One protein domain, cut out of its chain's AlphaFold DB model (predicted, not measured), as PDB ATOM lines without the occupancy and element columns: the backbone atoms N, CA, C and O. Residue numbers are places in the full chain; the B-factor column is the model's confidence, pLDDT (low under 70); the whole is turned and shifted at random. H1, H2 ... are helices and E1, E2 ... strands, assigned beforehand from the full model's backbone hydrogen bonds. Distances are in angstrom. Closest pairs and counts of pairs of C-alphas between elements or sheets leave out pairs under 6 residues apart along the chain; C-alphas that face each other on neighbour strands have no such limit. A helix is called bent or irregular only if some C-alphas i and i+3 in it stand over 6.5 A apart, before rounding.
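AT A GLANCE: This is residues 2 to 122 of the 502 residues of the protein "Glyco_hydro_85 domain-containing protein" of Cutibacterium acnes JCM 18918 (UniProt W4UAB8). A pair of short parallel strands, E1 and E2, runs on through E2 into helix H4, and the longest helix, H5, folds back across H4 toward small H6. Short helices H1, H2 and H3 link the strands, residues 55 to 69 loop out at one end, and residues 86 to 115 wind over the side away from the strands. The 121 printed residues, under half in named elements, run E1 H1 H2 H3 E2 H4 H5 H6 and are mostly helix. The whole is compact, with a radius of gyration of the C-alphas of 14.6 A, and spans 49 by 25 by 24 A.

HOW THE PARTS SIT: E1, residues 2 to 6, and E2, residues 37 to 41, are parallel at 29 degrees; N 3 and O 37 are within hydrogen-bond range at 2.8 A. With H1, residues 7 to 10, H2, 17 to 20, and H3, 22 to 25, between them they form a strand-helix-strand unit, two parallel neighbours joined through helices. H1 touches H2, closest C-alphas Ala 10 and Ala 19, 6.1 A. H4, residues 43 to 54, touches H1, closest C-alphas Asn 8 and Met 46, 4.6 A. With residues 47 to 51 alone, H4 touches H5, residues 70 to 85, at a steep tilt of 47 degrees, opposite ways; the closest C-alphas, Gln 48 and Val 76, are 5.1 A apart. H5, with residues 83 to 85 alone, touches H6, residues 116 to 119, closest C-alphas Phe 84 and Ala 116, 4.6 A. O i to N i+4 pairs are within range in 3 of 8 for H4, beside 5 of 9 i+3 pairs, and 9 of 12 for H5; H1, H2, H3 and H6 are too short for such a pair.

IN THESE COORDINATES: E1 begins at C-alpha 2 (14.642, 7.312, -125.428); H6 ends at C-alpha 119 (19.969, 18.402, -119.716). E1 is 12.3 A long, E2 12.8 A, H4 15.3 A and H5 23.2 A. H5 is irregular: C-alphas 71 and 74 are 7.3 A apart.

THE WHOLE: The C-alphas farthest apart, Glu 27 and Gly 59, are 49.1 A apart. The printed part has no cut, and H3 to E2, H4 to H5 and H5 to H6 are long links. No printed residue has a pLDDT under 70.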
ATOM      1  N   PHE A   2      14.594   6.788-126.795       94.12
ATOM      2  CA  PHE A   2      14.642   7.312-125.428       94.12
ATOM      3  C   PHE A   2      15.662   6.517-124.611       94.12
ATOM      4  O   PHE A   2      15.556   5.294-124.540       94.12
ATOM      5  N   PHE A   3      16.624   7.200-123.997       94.50
ATOM      6  CA  PHE A   3      17.500   6.614-122.985       94.50
ATOM      7  C   PHE A   3      16.778   6.629-121.639       94.50
ATOM      8  O   PHE A   3      16.398   7.691-121.147       94.50
ATOM      9  N   GLY A   4      16.542   5.447-121.077       95.62
ATOM     10  CA  GLY A   4      15.866   5.302-119.794       95.62
ATOM     11  C   GLY A   4      16.798   5.614-118.627       95.62
ATOM     12  O   GLY A   4      17.896   5.068-118.554       95.62
ATOM     13  N   VAL A   5      16.336   6.437-117.691       96.75
ATOM     14  CA  VAL A   5      16.910   6.583-116.352       96.75
ATOM     15  C   VAL A   5      16.031   5.793-115.392       96.75
ATOM     16  O   VAL A   5      14.877   6.162-115.187       96.75
ATOM     17  N   GLU A   6      16.566   4.728-114.795       96.62
ATOM     18  CA  GLU A   6      15.913   4.046-113.671       96.62
ATOM     19  C   GLU A   6      16.059   4.935-112.430       96.62
ATOM     20  O   GLU A   6      17.064   4.879-111.720       96.62
ATOM     21  N   ALA A   7      15.089   5.825-112.213       95.75
ATOM     22  CA  ALA A   7      15.186   6.845-111.180       95.75
ATOM     23  C   ALA A   7      15.115   6.260-109.762       95.75
ATOM     24  O   ALA A   7      15.806   6.756-108.873       95.75
ATOM     25  N   ASN A   8      14.314   5.214-109.550       94.38
ATOM     26  CA  ASN A   8      14.113   4.613-108.235       94.38
ATOM     27  C   ASN A   8      15.368   3.874-107.761       94.38
ATOM     28  O   ASN A   8      15.835   4.085-106.644       94.38
ATOM     29  N   GLN A   9      15.977   3.075-108.638       94.81
ATOM     30  CA  GLN A   9      17.236   2.394-108.334       94.81
ATOM     31  C   GLN A   9      18.428   3.346-108.304       94.81
ATOM     32  O   GLN A   9      19.353   3.138-107.519       94.81
ATOM     33  N   ALA A  10      18.431   4.381-109.150       94.94
ATOM     34  CA  ALA A  10      19.513   5.352-109.164       94.94
ATOM     35  C   ALA A  10      19.583   6.162-107.872       94.94
ATOM     36  O   ALA A  10      20.681   6.354-107.350       94.94
ATOM     37  N   GLY A  11      18.442   6.651-107.375       94.69
ATOM     38  CA  GLY A  11      18.408   7.637-106.298       94.69
ATOM     39  C   GLY A  11      19.203   8.911-106.628       94.69
ATOM     40  O   GLY A  11      19.683   9.111-107.744       94.69
ATOM     41  N   PHE A  12      19.393   9.778-105.631       96.31
ATOM     42  CA  PHE A  12      20.250  10.964-105.784       96.31
ATOM     43  C   PHE A  12      21.755  10.640-105.796       96.31
ATOM     44  O   PHE A  12      22.558  11.404-106.332       96.31
ATOM     45  N   ASN A  13      22.146   9.501-105.222       95.00
ATOM     46  CA  ASN A  13      23.536   9.043-105.147       95.00
ATOM     47  C   ASN A  13      24.016   8.317-106.412       95.00
ATOM     48  O   ASN A  13      25.206   8.035-106.535       95.00
ATOM     49  N   GLY A  14      23.133   8.038-107.375       94.50
ATOM     50  CA  GLY A  14      23.516   7.441-108.652       94.50
ATOM     51  C   GLY A  14      23.937   5.974-108.546       94.50
ATOM     52  O   GLY A  14      24.815   5.530-109.283       94.50
ATOM     53  N   LYS A  15      23.309   5.201-107.653       95.19
ATOM     54  CA  LYS A  15      23.551   3.754-107.492       95.19
ATOM     55  C   LYS A  15      23.383   2.957-108.790       95.19
ATOM     56  O   LYS A  15      24.032   1.927-108.963       95.19
ATOM     57  N   HIS A  16      22.528   3.427-109.694       96.44
ATOM     58  CA  HIS A  16      22.290   2.816-110.994       96.44
ATOM     59  C   HIS A  16      22.957   3.625-112.115       96.44
ATOM     60  O   HIS A  16      22.806   4.848-112.201       96.44
ATOM     61  N   ARG A  17      23.658   2.922-113.017       95.12
ATOM     62  CA  ARG A  17      24.495   3.527-114.070       95.12
ATOM     63  C   ARG A  17      23.734   4.431-115.032       95.12
ATOM     64  O   ARG A  17      24.295   5.395-115.528       95.12
ATOM     65  N   SER A  18      22.445   4.178-115.245       94.25
ATOM     66  CA  SER A  18      21.617   5.012-116.126       94.25
ATOM     67  C   SER A  18      21.564   6.489-115.718       94.25
ATOM     68  O   SER A  18      21.294   7.336-116.562       94.25
ATOM     69  N   ALA A  19      21.781   6.809-114.436       93.56
ATOM     70  CA  ALA A  19      21.861   8.189-113.965       93.56
ATOM     71  C   ALA A  19      23.291   8.746-114.036       93.56
ATOM     72  O   ALA A  19      23.484   9.867-114.498       93.56
ATOM     73  N   THR A  20      24.299   7.973-113.616       94.12
ATOM     74  CA  THR A  20      25.703   8.431-113.583       94.12
ATOM     75  C   THR A  20      26.340   8.525-114.964       94.12
ATOM     76  O   THR A  20      27.217   9.357-115.181       94.12
ATOM     77  N   GLU A  21      25.885   7.716-115.919       94.00
ATOM     78  CA  GLU A  21      26.339   7.746-117.309       94.00
ATOM     79  C   GLU A  21      25.509   8.700-118.179       94.00
ATOM     80  O   GLU A  21      25.836   8.882-119.349       94.00
ATOM     81  N   LEU A  22      24.478   9.361-117.638       93.94
ATOM     82  CA  LEU A  22      23.657  10.308-118.399       93.94
ATOM     83  C   LEU A  22      24.489  11.420-119.077       93.94
ATOM     84  O   LEU A  22      24.262  11.681-120.260       93.94
ATOM     85  N   PRO A  23      25.528  12.003-118.444       93.94
ATOM     86  CA  PRO A  23      26.384  12.981-119.120       93.94
ATOM     87  C   PRO A  23      27.138  12.442-120.347       93.94
ATOM     88  O   PRO A  23      27.585  13.224-121.186       93.94
ATOM     89  N   SER A  24      27.286  11.118-120.500       93.12
ATOM     90  CA  SER A  24      27.954  10.516-121.666       93.12
ATOM     91  C   SER A  24      27.167  10.699-122.968       93.12
ATOM     92  O   SER A  24      27.756  10.744-124.055       93.12
ATOM     93  N   ILE A  25      25.842  10.862-122.870       93.81
ATOM     94  CA  ILE A  25      24.982  11.102-124.029       93.81
ATOM     95  C   ILE A  25      24.848  12.589-124.360       93.81
ATOM     96  O   ILE A  25      24.167  12.918-125.327       93.81
ATOM     97  N   TYR A  26      25.489  13.493-123.617       95.44
ATOM     98  CA  TYR A  26      25.484  14.916-123.948       95.44
ATOM     99  C   TYR A  26      26.269  15.178-125.237       95.44
ATOM    100  O   TYR A  26      27.263  14.514-125.545       95.44
ATOM    101  N   GLU A  27      25.827  16.166-126.010       93.81
ATOM    102  CA  GLU A  27      26.520  16.635-127.210       93.81
ATOM    103  C   GLU A  27      27.896  17.212-126.856       93.81
ATOM    104  O   GLU A  27      28.883  16.940-127.535       93.81
ATOM    105  N   SER A  28      27.981  17.959-125.751       91.50
ATOM    106  CA  SER A  28      29.244  18.422-125.175       91.50
ATOM    107  C   SER A  28      29.107  18.738-123.683       91.50
ATOM    108  O   SER A  28      28.012  19.024-123.196       91.50
ATOM    109  N   ARG A  29      30.250  18.805-122.982       84.81
ATOM    110  CA  ARG A  29      30.356  19.268-121.582       84.81
ATOM    111  C   ARG A  29      29.939  20.728-121.357       84.81
ATOM    112  O   ARG A  29      29.972  21.185-120.229       84.81
ATOM    113  N   ARG A  30      29.634  21.484-122.416       86.12
ATOM    114  CA  ARG A  30      29.176  22.879-122.318       86.12
ATOM    115  C   ARG A  30      27.693  23.022-122.638       86.12
ATOM    116  O   ARG A  30      27.022  23.832-122.019       86.12
ATOM    117  N   ASN A  31      27.208  22.287-123.640       83.00
ATOM    118  CA  ASN A  31      25.826  22.394-124.104       83.00
ATOM    119  C   ASN A  31      24.861  21.612-123.197       83.00
ATOM    120  O   ASN A  31      23.701  21.985-123.100       83.00
ATOM    121  N   HIS A  32      25.316  20.513-122.578       92.62
ATOM    122  CA  HIS A  32      24.515  19.570-121.769       92.62
ATOM    123  C   HIS A  32      23.251  19.010-122.469       92.62
ATOM    124  O   HIS A  32      22.560  18.149-121.939       92.62
ATOM    125  N   SER A  33      22.983  19.426-123.710       93.38
ATOM    126  CA  SER A  33      21.925  18.910-124.565       93.38
ATOM    127  C   SER A  33      22.199  17.440-124.902       93.38
ATOM    128  O   SER A  33      23.275  17.134-125.429       93.38
ATOM    129  N   PRO A  34      21.271  16.515-124.625       94.50
ATOM    130  CA  PRO A  34      21.468  15.103-124.906       94.50
ATOM    131  C   PRO A  34      21.297  14.807-126.406       94.50
ATOM    132  O   PRO A  34      20.426  15.355-127.078       94.50
ATOM    133  N   LYS A  35      22.117  13.889-126.932       93.81
ATOM    134  CA  LYS A  35      22.115  13.423-128.335       93.81
ATOM    135  C   LYS A  35      20.830  12.679-128.726       93.81
ATOM    136  O   LYS A  35      20.575  12.476-129.909       93.81
ATOM    137  N   ALA A  36      20.031  12.254-127.750       93.44
ATOM    138  CA  ALA A  36      18.681  11.732-127.942       93.44
ATOM    139  C   ALA A  36      17.808  12.055-126.718       93.44
ATOM    140  O   ALA A  36      18.280  12.610-125.730       93.44
ATOM    141  N   SER A  37      16.524  11.704-126.772       95.25
ATOM    142  CA  SER A  37      15.600  11.950-125.664       95.25
ATOM    143  C   SER A  37      15.924  11.099-124.430       95.25
ATOM    144  O   SER A  37      16.438   9.987-124.547       95.25
ATOM    145  N   VAL A  38      15.564  11.609-123.252       96.19
ATOM    146  CA  VAL A  38      15.705  10.931-121.955       96.19
ATOM    147  C   VAL A  38      14.312  10.600-121.425       96.19
ATOM    148  O   VAL A  38      13.428  11.455-121.455       96.19
ATOM    149  N   ALA A  39      14.102   9.371-120.960       96.44
ATOM    150  CA  ALA A  39      12.880   8.946-120.282       96.44
ATOM    151  C   ALA A  39      13.189   8.662-118.810       96.44
ATOM    152  O   ALA A  39      14.031   7.822-118.503       96.44
ATOM    153  N   LEU A  40      12.505   9.353-117.902       96.25
ATOM    154  CA  LEU A  40      12.652   9.144-116.464       96.25
ATOM    155  C   LEU A  40      11.655   8.066-116.038       96.25
ATOM    156  O   LEU A  40      10.446   8.295-116.059       96.25
ATOM    157  N   PHE A  41      12.149   6.878-115.704       96.69
ATOM    158  CA  PHE A  41      11.315   5.768-115.264       96.69
ATOM    159  C   PHE A  41      11.069   5.875-113.756       96.69
ATOM    160  O   PHE A  41      12.018   5.907-112.975       96.69
ATOM    161  N   THR A  42       9.791   5.988-113.378       95.25
ATOM    162  CA  THR A  42       9.295   6.085-111.988       95.25
ATOM    163  C   THR A  42      10.026   7.109-111.098       95.25
ATOM    164  O   THR A  42      10.448   6.770-109.991       95.25
ATOM    165  N   PRO A  43      10.190   8.379-111.519       95.81
ATOM    166  CA  PRO A  43      10.884   9.377-110.703       95.81
ATOM    167  C   PRO A  43      10.140   9.693-109.398       95.81
ATOM    168  O   PRO A  43      10.781   9.876-108.365       95.81
ATOM    169  N   SER A  44       8.803   9.669-109.407       94.44
ATOM    170  CA  SER A  44       7.969   9.843-108.209       94.44
ATOM    171  C   SER A  44       8.216   8.761-107.159       94.44
ATOM    172  O   SER A  44       8.189   9.039-105.962       94.44
ATOM    173  N   ASP A  45       8.524   7.532-107.573       94.69
ATOM    174  CA  ASP A  45       8.837   6.462-106.626       94.69
ATOM    175  C   ASP A  45      10.128   6.784-105.859       94.69
ATOM    176  O   ASP A  45      10.228   6.489-104.673       94.69
ATOM    177  N   MET A  46      11.050   7.530-106.473       94.38
ATOM    178  CA  MET A  46      12.268   8.014-105.827       94.38
ATOM    179  C   MET A  46      12.029   9.251-104.942       94.38
ATOM    180  O   MET A  46      12.312   9.224-103.737       94.38
ATOM    181  N   TYR A  47      11.544  10.363-105.512       95.44
ATOM    182  CA  TYR A  47      11.492  11.635-104.776       95.44
ATOM    183  C   TYR A  47      10.309  11.717-103.802       95.44
ATOM    184  O   TYR A  47      10.433  12.393-102.783       95.44
ATOM    185  N   GLN A  48       9.213  10.995-104.059       95.62
ATOM    186  CA  GLN A  48       8.029  10.949-103.198       95.62
ATOM    187  C   GLN A  48       7.995   9.669-102.355       95.62
ATOM    188  O   GLN A  48       8.108   9.749-101.133       95.62
ATOM    189  N   ARG A  49       7.865   8.481-102.965       94.38
ATOM    190  CA  ARG A  49       7.691   7.231-102.189       94.38
ATOM    191  C   ARG A  49       8.936   6.867-101.385       94.38
ATOM    192  O   ARG A  49       8.812   6.502-100.218       94.38
ATOM    193  N   GLY A  50      10.122   7.089-101.950       93.88
ATOM    194  CA  GLY A  50      11.411   6.868-101.297       93.88
ATOM    195  C   GLY A  50      11.640   7.722-100.044       93.88
ATOM    196  O   GLY A  50      12.619   7.505 -99.330       93.88
ATOM    197  N   LEU A  51      10.766   8.692 -99.738       96.19
ATOM    198  CA  LEU A  51      10.750   9.343 -98.428       96.19
ATOM    199  C   LEU A  51      10.403   8.350 -97.321       96.19
ATOM    200  O   LEU A  51      11.058   8.347 -96.282       96.19
ATOM    201  N   ALA A  52       9.415   7.483 -97.554       94.50
ATOM    202  CA  ALA A  52       9.030   6.474 -96.578       94.50
ATOM    203  C   ALA A  52      10.152   5.461 -96.337       94.50
ATOM    204  O   ALA A  52      10.233   4.944 -95.231       94.50
ATOM    205  N   ASP A  53      11.019   5.189 -97.312       92.50
ATOM    206  CA  ASP A  53      12.170   4.295 -97.125       92.50
ATOM    207  C   ASP A  53      13.293   4.964 -96.335       92.50
ATOM    208  O   ASP A  53      13.883   4.349 -95.446       92.50
ATOM    209  N   ALA A  54      13.557   6.237 -96.629       93.56
ATOM    210  CA  ALA A  54      14.653   6.989 -96.033       93.56
ATOM    211  C   ALA A  54      14.364   7.507 -94.615       93.56
ATOM    212  O   ALA A  54      15.290   7.705 -93.831       93.56
ATOM    213  N   VAL A  55      13.096   7.758 -94.286       96.50
ATOM    214  CA  VAL A  55      12.689   8.449 -93.059       96.50
ATOM    215  C   VAL A  55      11.668   7.600 -92.306       96.50
ATOM    216  O   VAL A  55      10.642   7.205 -92.851       96.50
ATOM    217  N   LYS A  56      11.949   7.312 -91.030       95.38
ATOM    218  CA  LYS A  56      11.104   6.489 -90.144       95.38
ATOM    219  C   LYS A  56      10.917   7.200 -88.792       95.38
ATOM    220  O   LYS A  56      11.511   6.786 -87.794       95.38
ATOM    221  N   PRO A  57      10.148   8.302 -88.745       95.56
ATOM    222  CA  PRO A  57      10.016   9.101 -87.539       95.56
ATOM    223  C   PRO A  57       9.173   8.364 -86.494       95.56
ATOM    224  O   PRO A  57       8.238   7.627 -86.820       95.56
ATOM    225  N   LYS A  58       9.482   8.568 -85.210       91.38
ATOM    226  CA  LYS A  58       8.688   7.971 -84.127       91.38
ATOM    227  C   LYS A  58       7.307   8.630 -84.086       91.38
ATOM    228  O   LYS A  58       7.201   9.851 -84.100       91.38
ATOM    229  N   GLY A  59       6.253   7.819 -84.004       87.19
ATOM    230  CA  GLY A  59       4.875   8.313 -83.907       87.19
ATOM    231  C   GLY A  59       4.267   8.809 -85.223       87.19
ATOM    232  O   GLY A  59       3.236   9.475 -85.181       87.19
ATOM    233  N   ALA A  60       4.883   8.507 -86.370       92.19
ATOM    234  CA  ALA A  60       4.190   8.599 -87.652       92.19
ATOM    235  C   ALA A  60       3.015   7.610 -87.694       92.19
ATOM    236  O   ALA A  60       3.087   6.531 -87.093       92.19
ATOM    237  N   ASP A  61       1.957   7.980 -88.413       92.50
ATOM    238  CA  ASP A  61       0.842   7.074 -88.685       92.50
ATOM    239  C   ASP A  61       1.360   5.830 -89.433       92.50
ATOM    240  O   ASP A  61       2.238   5.942 -90.294       92.50
ATOM    241  N   LYS A  62       0.867   4.648 -89.054       90.94
ATOM    242  CA  LYS A  62       1.258   3.361 -89.644       90.94
ATOM    243  C   LYS A  62       0.333   2.930 -90.780       90.94
ATOM    244  O   LYS A  62       0.769   2.143 -91.616       90.94
ATOM    245  N   ASP A  63      -0.893   3.444 -90.811       94.50
ATOM    246  CA  ASP A  63      -1.906   3.101 -91.809       94.50
ATOM    247  C   ASP A  63      -1.802   4.014 -93.041       94.50
ATOM    248  O   ASP A  63      -2.188   3.632 -94.146       94.50
ATOM    249  N   VAL A  64      -1.215   5.204 -92.871       94.31
ATOM    250  CA  VAL A  64      -0.982   6.177 -93.946       94.31
ATOM    251  C   VAL A  64       0.512   6.247 -94.282       94.31
ATOM    252  O   VAL A  64       1.315   6.566 -93.404       94.31
ATOM    253  N   PRO A  65       0.932   6.024 -95.543       95.25
ATOM    254  CA  PRO A  65       2.330   6.183 -95.941       95.25
ATOM    255  C   PRO A  65       2.891   7.566 -95.588       95.25
ATOM    256  O   PRO A  65       2.212   8.578 -95.749       95.25
ATOM    257  N   LEU A  66       4.157   7.636 -95.160       95.94
ATOM    258  CA  LEU A  66       4.766   8.879 -94.662       95.94
ATOM    259  C   LEU A  66       4.655  10.049 -95.656       95.94
ATOM    260  O   LEU A  66       4.331  11.166 -95.270       95.94
ATOM    261  N   PHE A  67       4.861   9.775 -96.946       94.56
ATOM    262  CA  PHE A  67       4.771  10.755 -98.035       94.56
ATOM    263  C   PHE A  67       3.338  11.198 -98.374       94.56
ATOM    264  O   PHE A  67       3.157  11.965 -99.314       94.56
ATOM    265  N   GLN A  68       2.323  10.687 -97.674       94.81
ATOM    266  CA  GLN A  68       0.926  11.130 -97.756       94.81
ATOM    267  C   GLN A  68       0.495  11.911 -96.508       94.81
ATOM    268  O   GLN A  68      -0.552  12.544 -96.522       94.81
ATOM    269  N   GLN A  69       1.299  11.912 -95.443       95.69
ATOM    270  CA  GLN A  69       0.979  12.618 -94.206       95.69
ATOM    271  C   GLN A  69       1.365  14.103 -94.321       95.69
ATOM    272  O   GLN A  69       2.533  14.422 -94.560       95.69
ATOM    273  N   ASP A  70       0.403  15.006 -94.092       95.56
ATOM    274  CA  ASP A  70       0.565  16.466 -94.231       95.56
ATOM    275  C   ASP A  70       1.879  17.022 -93.638       95.56
ATOM    276  O   ASP A  70       2.575  17.759 -94.343       95.56
ATOM    277  N   PRO A  71       2.314  16.644 -92.410       96.81
ATOM    278  CA  PRO A  71       3.527  17.199 -91.803       96.81
ATOM    279  C   PRO A  71       4.837  16.926 -92.553       96.81
ATOM    280  O   PRO A  71       5.845  17.563 -92.240       96.81
ATOM    281  N   TYR A  72       4.849  15.981 -93.498       97.38
ATOM    282  CA  TYR A  72       6.046  15.529 -94.214       97.38
ATOM    283  C   TYR A  72       6.014  15.850 -95.719       97.38
ATOM    284  O   TYR A  72       7.025  15.663 -96.396       97.38
ATOM    285  N   GLN A  73       4.907  16.396 -96.244       95.75
ATOM    286  CA  GLN A  73       4.775  16.778 -97.663       95.75
ATOM    287  C   GLN A  73       5.848  17.777 -98.117       95.75
ATOM    288  O   GLN A  73       6.296  17.744 -99.261       95.75
ATOM    289  N   TRP A  74       6.329  18.636 -97.216       96.44
ATOM    290  CA  TRP A  74       7.393  19.592 -97.527       96.44
ATOM    291  C   TRP A  74       8.708  18.910 -97.946       96.44
ATOM    292  O   TRP A  74       9.432  19.446 -98.782       96.44
ATOM    293  N   MET A  75       9.006  17.717 -97.413       98.12
ATOM    294  CA  MET A  75      10.183  16.944 -97.818       98.12
ATOM    295  C   MET A  75      10.005  16.374 -99.223       98.12
ATOM    296  O   MET A  75      10.969  16.324 -99.978       98.12
ATOM    297  N   VAL A  76       8.782  15.967 -99.586       97.62
ATOM    298  CA  VAL A  76       8.459  15.530-100.953       97.62
ATOM    299  C   VAL A  76       8.670  16.687-101.926       97.62
ATOM    300  O   VAL A  76       9.378  16.510-102.913       97.62
ATOM    301  N   ALA A  77       8.137  17.871-101.618       96.56
ATOM    302  CA  ALA A  77       8.289  19.060-102.456       96.56
ATOM    303  C   ALA A  77       9.764  19.468-102.634       96.56
ATOM    304  O   ALA A  77      10.191  19.805-103.736       96.56
ATOM    305  N   GLU A  78      10.573  19.401-101.574       97.56
ATOM    306  CA  GLU A  78      12.002  19.708-101.677       97.56
ATOM    307  C   GLU A  78      12.776  18.622-102.439       97.56
ATOM    308  O   GLU A  78      13.619  18.953-103.267       97.56
ATOM    309  N   ARG A  79      12.465  17.332-102.246       98.19
ATOM    310  CA  ARG A  79      13.064  16.237-103.034       98.19
ATOM    311  C   ARG A  79      12.684  16.335-104.510       98.19
ATOM    312  O   ARG A  79      13.527  16.109-105.371       98.19
ATOM    313  N   GLU A  80      11.445  16.700-104.823       97.88
ATOM    314  CA  GLU A  80      11.010  16.973-106.193       97.88
ATOM    315  C   GLU A  80      11.805  18.142-106.792       97.88
ATOM    316  O   GLU A  80      12.360  18.021-107.886       97.88
ATOM    317  N   ARG A  81      11.962  19.241-106.045       97.75
ATOM    318  CA  ARG A  81      12.779  20.390-106.456       97.75
ATOM    319  C   ARG A  81      14.237  19.997-106.694       97.75
ATOM    320  O   ARG A  81      14.787  20.361-107.729       97.75
ATOM    321  N   MET A  82      14.835  19.195-105.812       97.81
ATOM    322  CA  MET A  82      16.179  18.640-106.002       97.81
ATOM    323  C   MET A  82      16.271  17.788-107.275       97.81
ATOM    324  O   MET A  82      17.273  17.805-107.991       97.81
ATOM    325  N   TYR A  83      15.228  17.013-107.573       97.69
ATOM    326  CA  TYR A  83      15.219  16.135-108.734       97.69
ATOM    327  C   TYR A  83      15.124  16.915-110.049       97.69
ATOM    328  O   TYR A  83      15.882  16.645-110.985       97.69
ATOM    329  N   PHE A  84      14.242  17.909-110.124       97.50
ATOM    330  CA  PHE A  84      14.020  18.665-111.354       97.50
ATOM    331  C   PHE A  84      14.980  19.843-111.532       97.50
ATOM    332  O   PHE A  84      15.460  20.051-112.641       97.50
ATOM    333  N   SER A  85      15.321  20.573-110.473       97.19
ATOM    334  CA  SER A  85      16.191  21.757-110.543       97.19
ATOM    335  C   SER A  85      17.667  21.474-110.257       97.19
ATOM    336  O   SER A  85      18.465  22.401-110.335       97.19
ATOM    337  N   GLY A  86      18.034  20.231-109.932       96.69
ATOM    338  CA  GLY A  86      19.372  19.868-109.449       96.69
ATOM    339  C   GLY A  86      19.434  19.820-107.925       96.69
ATOM    340  O   GLY A  86      18.631  20.454-107.244       96.69
ATOM    341  N   VAL A  87      20.379  19.052-107.374       97.25
ATOM    342  CA  VAL A  87      20.424  18.706-105.934       97.25
ATOM    343  C   VAL A  87      20.602  19.913-105.004       97.25
ATOM    344  O   VAL A  87      20.236  19.848-103.831       97.25
ATOM    345  N   THR A  88      21.081  21.034-105.542       96.56
ATOM    346  CA  THR A  88      21.209  22.339-104.873       96.56
ATOM    347  C   THR A  88      19.917  23.173-104.916       96.56
ATOM    348  O   THR A  88      19.889  24.304-104.426       96.56
ATOM    349  N   SER A  89      18.838  22.651-105.516       96.06
ATOM    350  CA  SER A  89      17.561  23.346-105.748       96.06
ATOM    351  C   SER A  89      17.732  24.674-106.510       96.06
ATOM    352  O   SER A  89      16.992  25.648-106.318       96.06
ATOM    353  N   ASN A  90      18.735  24.724-107.390       96.25
ATOM    354  CA  ASN A  90      19.107  25.890-108.177       96.25
ATOM    355  C   ASN A  90      19.327  25.483-109.646       96.25
ATOM    356  O   ASN A  90      20.365  24.910-109.964       96.25
ATOM    357  N   PRO A  91      18.427  25.859-110.574       95.50
ATOM    358  CA  PRO A  91      18.545  25.485-111.984       95.50
ATOM    359  C   PRO A  91      19.733  26.139-112.715       95.50
ATOM    360  O   PRO A  91      19.920  25.886-113.900       95.50
ATOM    361  N   LYS A  92      20.521  27.001-112.051       93.56
ATOM    362  CA  LYS A  92      21.813  27.498-112.560       93.56
ATOM    363  C   LYS A  92      23.023  26.698-112.064       93.56
ATOM    364  O   LYS A  92      24.133  26.987-112.494       93.56
ATOM    365  N   ASP A  93      22.817  25.793-111.117       95.69
ATOM    366  CA  ASP A  93      23.861  25.054-110.407       95.69
ATOM    367  C   ASP A  93      23.528  23.556-110.395       95.69
ATOM    368  O   ASP A  93      23.364  22.911-109.356       95.69
ATOM    369  N   THR A  94      23.341  23.034-111.605       95.69
ATOM    370  CA  THR A  94      23.042  21.632-111.892       95.69
ATOM    371  C   THR A  94      24.329  20.819-112.057       95.69
ATOM    372  O   THR A  94      25.436  21.343-111.943       95.69
ATOM    373  N   GLY A  95      24.195  19.523-112.328       95.44
ATOM    374  CA  GLY A  95      25.317  18.599-112.461       95.44
ATOM    375  C   GLY A  95      25.589  17.810-111.181       95.44
ATOM    376  O   GLY A  95      24.862  17.908-110.194       95.44
ATOM    377  N   ALA A  96      26.616  16.965-111.229       95.25
ATOM    378  CA  ALA A  96      27.043  16.177-110.079       95.25
ATOM    379  C   ALA A  96      27.777  17.068-109.063       95.25
ATOM    380  O   ALA A  96      28.653  17.848-109.437       95.25
ATOM    381  N   HIS A  97      27.465  16.893-107.780       97.44
ATOM    382  CA  HIS A  97      28.024  17.661-106.665       97.44
ATOM    383  C   HIS A  97      28.648  16.717-105.629       97.44
ATOM    384  O   HIS A  97      27.991  16.371-104.646       97.44
ATOM    385  N   PRO A  98      29.899  16.250-105.821       96.62
ATOM    386  CA  PRO A  98      30.524  15.272-104.931       96.62
ATOM    387  C   PRO A  98      30.479  15.676-103.451       96.62
ATOM    388  O   PRO A  98      30.918  16.763-103.081       96.62
ATOM    389  N   GLY A  99      29.962  14.787-102.599       96.38
ATOM    390  CA  GLY A  99      29.827  15.011-101.156       96.38
ATOM    391  C   GLY A  99      28.582  15.801-100.743       96.38
ATOM    392  O   GLY A  99      28.354  15.989 -99.547       96.38
ATOM    393  N   HIS A 100      27.755  16.249-101.693       98.00
ATOM    394  CA  HIS A 100      26.518  16.952-101.380       98.00
ATOM    395  C   HIS A 100      25.504  16.015-100.711       98.00
ATOM    396  O   HIS A 100      25.246  14.899-101.174       98.00
ATOM    397  N   SER A 101      24.873  16.489 -99.641       97.44
ATOM    398  CA  SER A 101      23.833  15.774 -98.899       97.44
ATOM    399  C   SER A 101      22.753  16.747 -98.431       97.44
ATOM    400  O   SER A 101      22.987  17.949 -98.323       97.44
ATOM    401  N   ARG A 102      21.554  16.218 -98.181       97.38
ATOM    402  CA  ARG A 102      20.385  16.945 -97.668       97.38
ATOM    403  C   ARG A 102      19.695  16.088 -96.591       97.38
ATOM    404  O   ARG A 102      18.600  15.554 -96.813       97.38
ATOM    405  N   PRO A 103      20.363  15.836 -95.448       97.56
ATOM    406  CA  PRO A 103      19.862  14.928 -94.415       97.56
ATOM    407  C   PRO A 103      18.524  15.378 -93.815       97.56
ATOM    408  O   PRO A 103      17.743  14.539 -93.374       97.56
ATOM    409  N   GLU A 104      18.212  16.672 -93.855       96.38
ATOM    410  CA  GLU A 104      16.954  17.240 -93.371       96.38
ATOM    411  C   GLU A 104      15.721  16.809 -94.185       96.38
ATOM    412  O   GLU A 104      14.605  16.917 -93.687       96.38
ATOM    413  N   VAL A 105      15.915  16.263 -95.393       97.25
ATOM    414  CA  VAL A 105      14.867  15.620 -96.214       97.25
ATOM    415  C   VAL A 105      15.134  14.122 -96.439       97.25
ATOM    416  O   VAL A 105      14.602  13.496 -97.364       97.25
ATOM    417  N   GLY A 106      15.972  13.524 -95.585       96.50
ATOM    418  CA  GLY A 106      16.299  12.100 -95.616       96.50
ATOM    419  C   GLY A 106      17.236  11.695 -96.755       96.50
ATOM    420  O   GLY A 106      17.203  10.546 -97.189       96.50
ATOM    421  N   VAL A 107      18.060  12.607 -97.277       97.25
ATOM    422  CA  VAL A 107      19.002  12.308 -98.367       97.25
ATOM    423  C   VAL A 107      20.435  12.404 -97.848       97.25
ATOM    424  O   VAL A 107      21.028  13.478 -97.805       97.25
ATOM    425  N   ALA A 108      21.002  11.267 -97.445       95.81
ATOM    426  CA  ALA A 108      22.363  11.202 -96.899       95.81
ATOM    427  C   ALA A 108      23.464  11.408 -97.956       95.81
ATOM    428  O   ALA A 108      24.565  11.825 -97.615       95.81
ATOM    429  N   ASP A 109      23.169  11.121 -99.224       96.88
ATOM    430  CA  ASP A 109      24.086  11.304-100.346       96.88
ATOM    431  C   ASP A 109      23.294  11.669-101.606       96.88
ATOM    432  O   ASP A 109      22.352  10.975-102.000       96.88
ATOM    433  N   SER A 110      23.686  12.780-102.219       97.00
ATOM    434  CA  SER A 110      23.125  13.328-103.454       97.00
ATOM    435  C   SER A 110      24.212  13.732-104.446       97.00
ATOM    436  O   SER A 110      24.036  14.652-105.238       97.00
ATOM    437  N   SER A 111      25.348  13.041-104.398       96.44
ATOM    438  CA  SER A 111      26.548  13.423-105.138       96.44
ATOM    439  C   SER A 111      26.420  13.329-106.657       96.44
ATOM    440  O   SER A 111      27.167  13.994-107.372       96.44
ATOM    441  N   SER A 112      25.512  12.490-107.161       96.25
ATOM    442  CA  SER A 112      25.588  12.004-108.543       96.25
ATOM    443  C   SER A 112      24.455  12.476-109.443       96.25
ATOM    444  O   SER A 112      24.656  12.598-110.650       96.25
ATOM    445  N   TRP A 113      23.253  12.695-108.905       97.12
ATOM    446  CA  TRP A 113      22.122  13.120-109.724       97.12
ATOM    447  C   TRP A 113      22.320  14.547-110.233       97.12
ATOM    448  O   TRP A 113      22.463  15.482-109.452       97.12
ATOM    449  N   VAL A 114      22.273  14.706-111.555       96.12
ATOM    450  CA  VAL A 114      22.581  15.977-112.221       96.12
ATOM    451  C   VAL A 114      21.440  16.998-112.175       96.12
ATOM    452  O   VAL A 114      21.686  18.193-112.299       96.12
ATOM    453  N   GLY A 115      20.196  16.560-111.961       96.50
ATOM    454  CA  GLY A 115      19.008  17.411-112.091       96.50
ATOM    455  C   GLY A 115      18.442  17.424-113.509       96.50
ATOM    456  O   GLY A 115      19.189  17.484-114.480       96.50
ATOM    457  N   ALA A 116      17.115  17.414-113.659       96.38
ATOM    458  CA  ALA A 116      16.496  17.494-114.989       96.38
ATOM    459  C   ALA A 116      16.860  18.797-115.731       96.38
ATOM    460  O   ALA A 116      17.108  18.783-116.936       96.38
ATOM    461  N   ALA A 117      16.954  19.911-115.003       96.56
ATOM    462  CA  ALA A 117      17.360  21.212-115.524       96.56
ATOM    463  C   ALA A 117      18.781  21.226-116.119       96.56
ATOM    464  O   ALA A 117      19.095  22.148-116.866       96.56
ATOM    465  N   ASP A 118      19.611  20.214-115.832       96.12
ATOM    466  CA  ASP A 118      20.950  20.081-116.411       96.12
ATOM    467  C   ASP A 118      20.900  19.815-117.917       96.12
ATOM    468  O   ASP A 118      21.638  20.422-118.684       96.12
ATOM    469  N   PHE A 119      20.006  18.920-118.344       94.94
ATOM    470  CA  PHE A 119      19.969  18.402-119.716       94.94
ATOM    471  C   PHE A 119      18.706  18.782-120.489       94.94
ATOM    472  O   PHE A 119      18.616  18.526-121.692       94.94
ATOM    473  N   THR A 120      17.704  19.374-119.836       93.25
ATOM    474  CA  THR A 120      16.531  19.909-120.529       93.25
ATOM    475  C   THR A 120      16.215  21.337-120.091       93.25
ATOM    476  O   THR A 120      16.027  21.601-118.904       93.25
ATOM    477  N   PRO A 121      16.065  22.286-121.036       91.69
ATOM    478  CA  PRO A 121      15.594  23.617-120.697       91.69
ATOM    479  C   PRO A 121      14.121  23.576-120.272       91.69
ATOM    480  O   PRO A 121      13.328  22.774-120.778       91.69
ATOM    481  N   ALA A 122      13.733  24.508-119.400       93.81
ATOM    482  CA  ALA A 122      12.334  24.708-119.041       93.81
ATOM    483  C   ALA A 122      11.485  25.026-120.288       93.81
ATOM    484  O   ALA A 122      11.844  25.870-121.121       93.81
TER     485      ALA A 122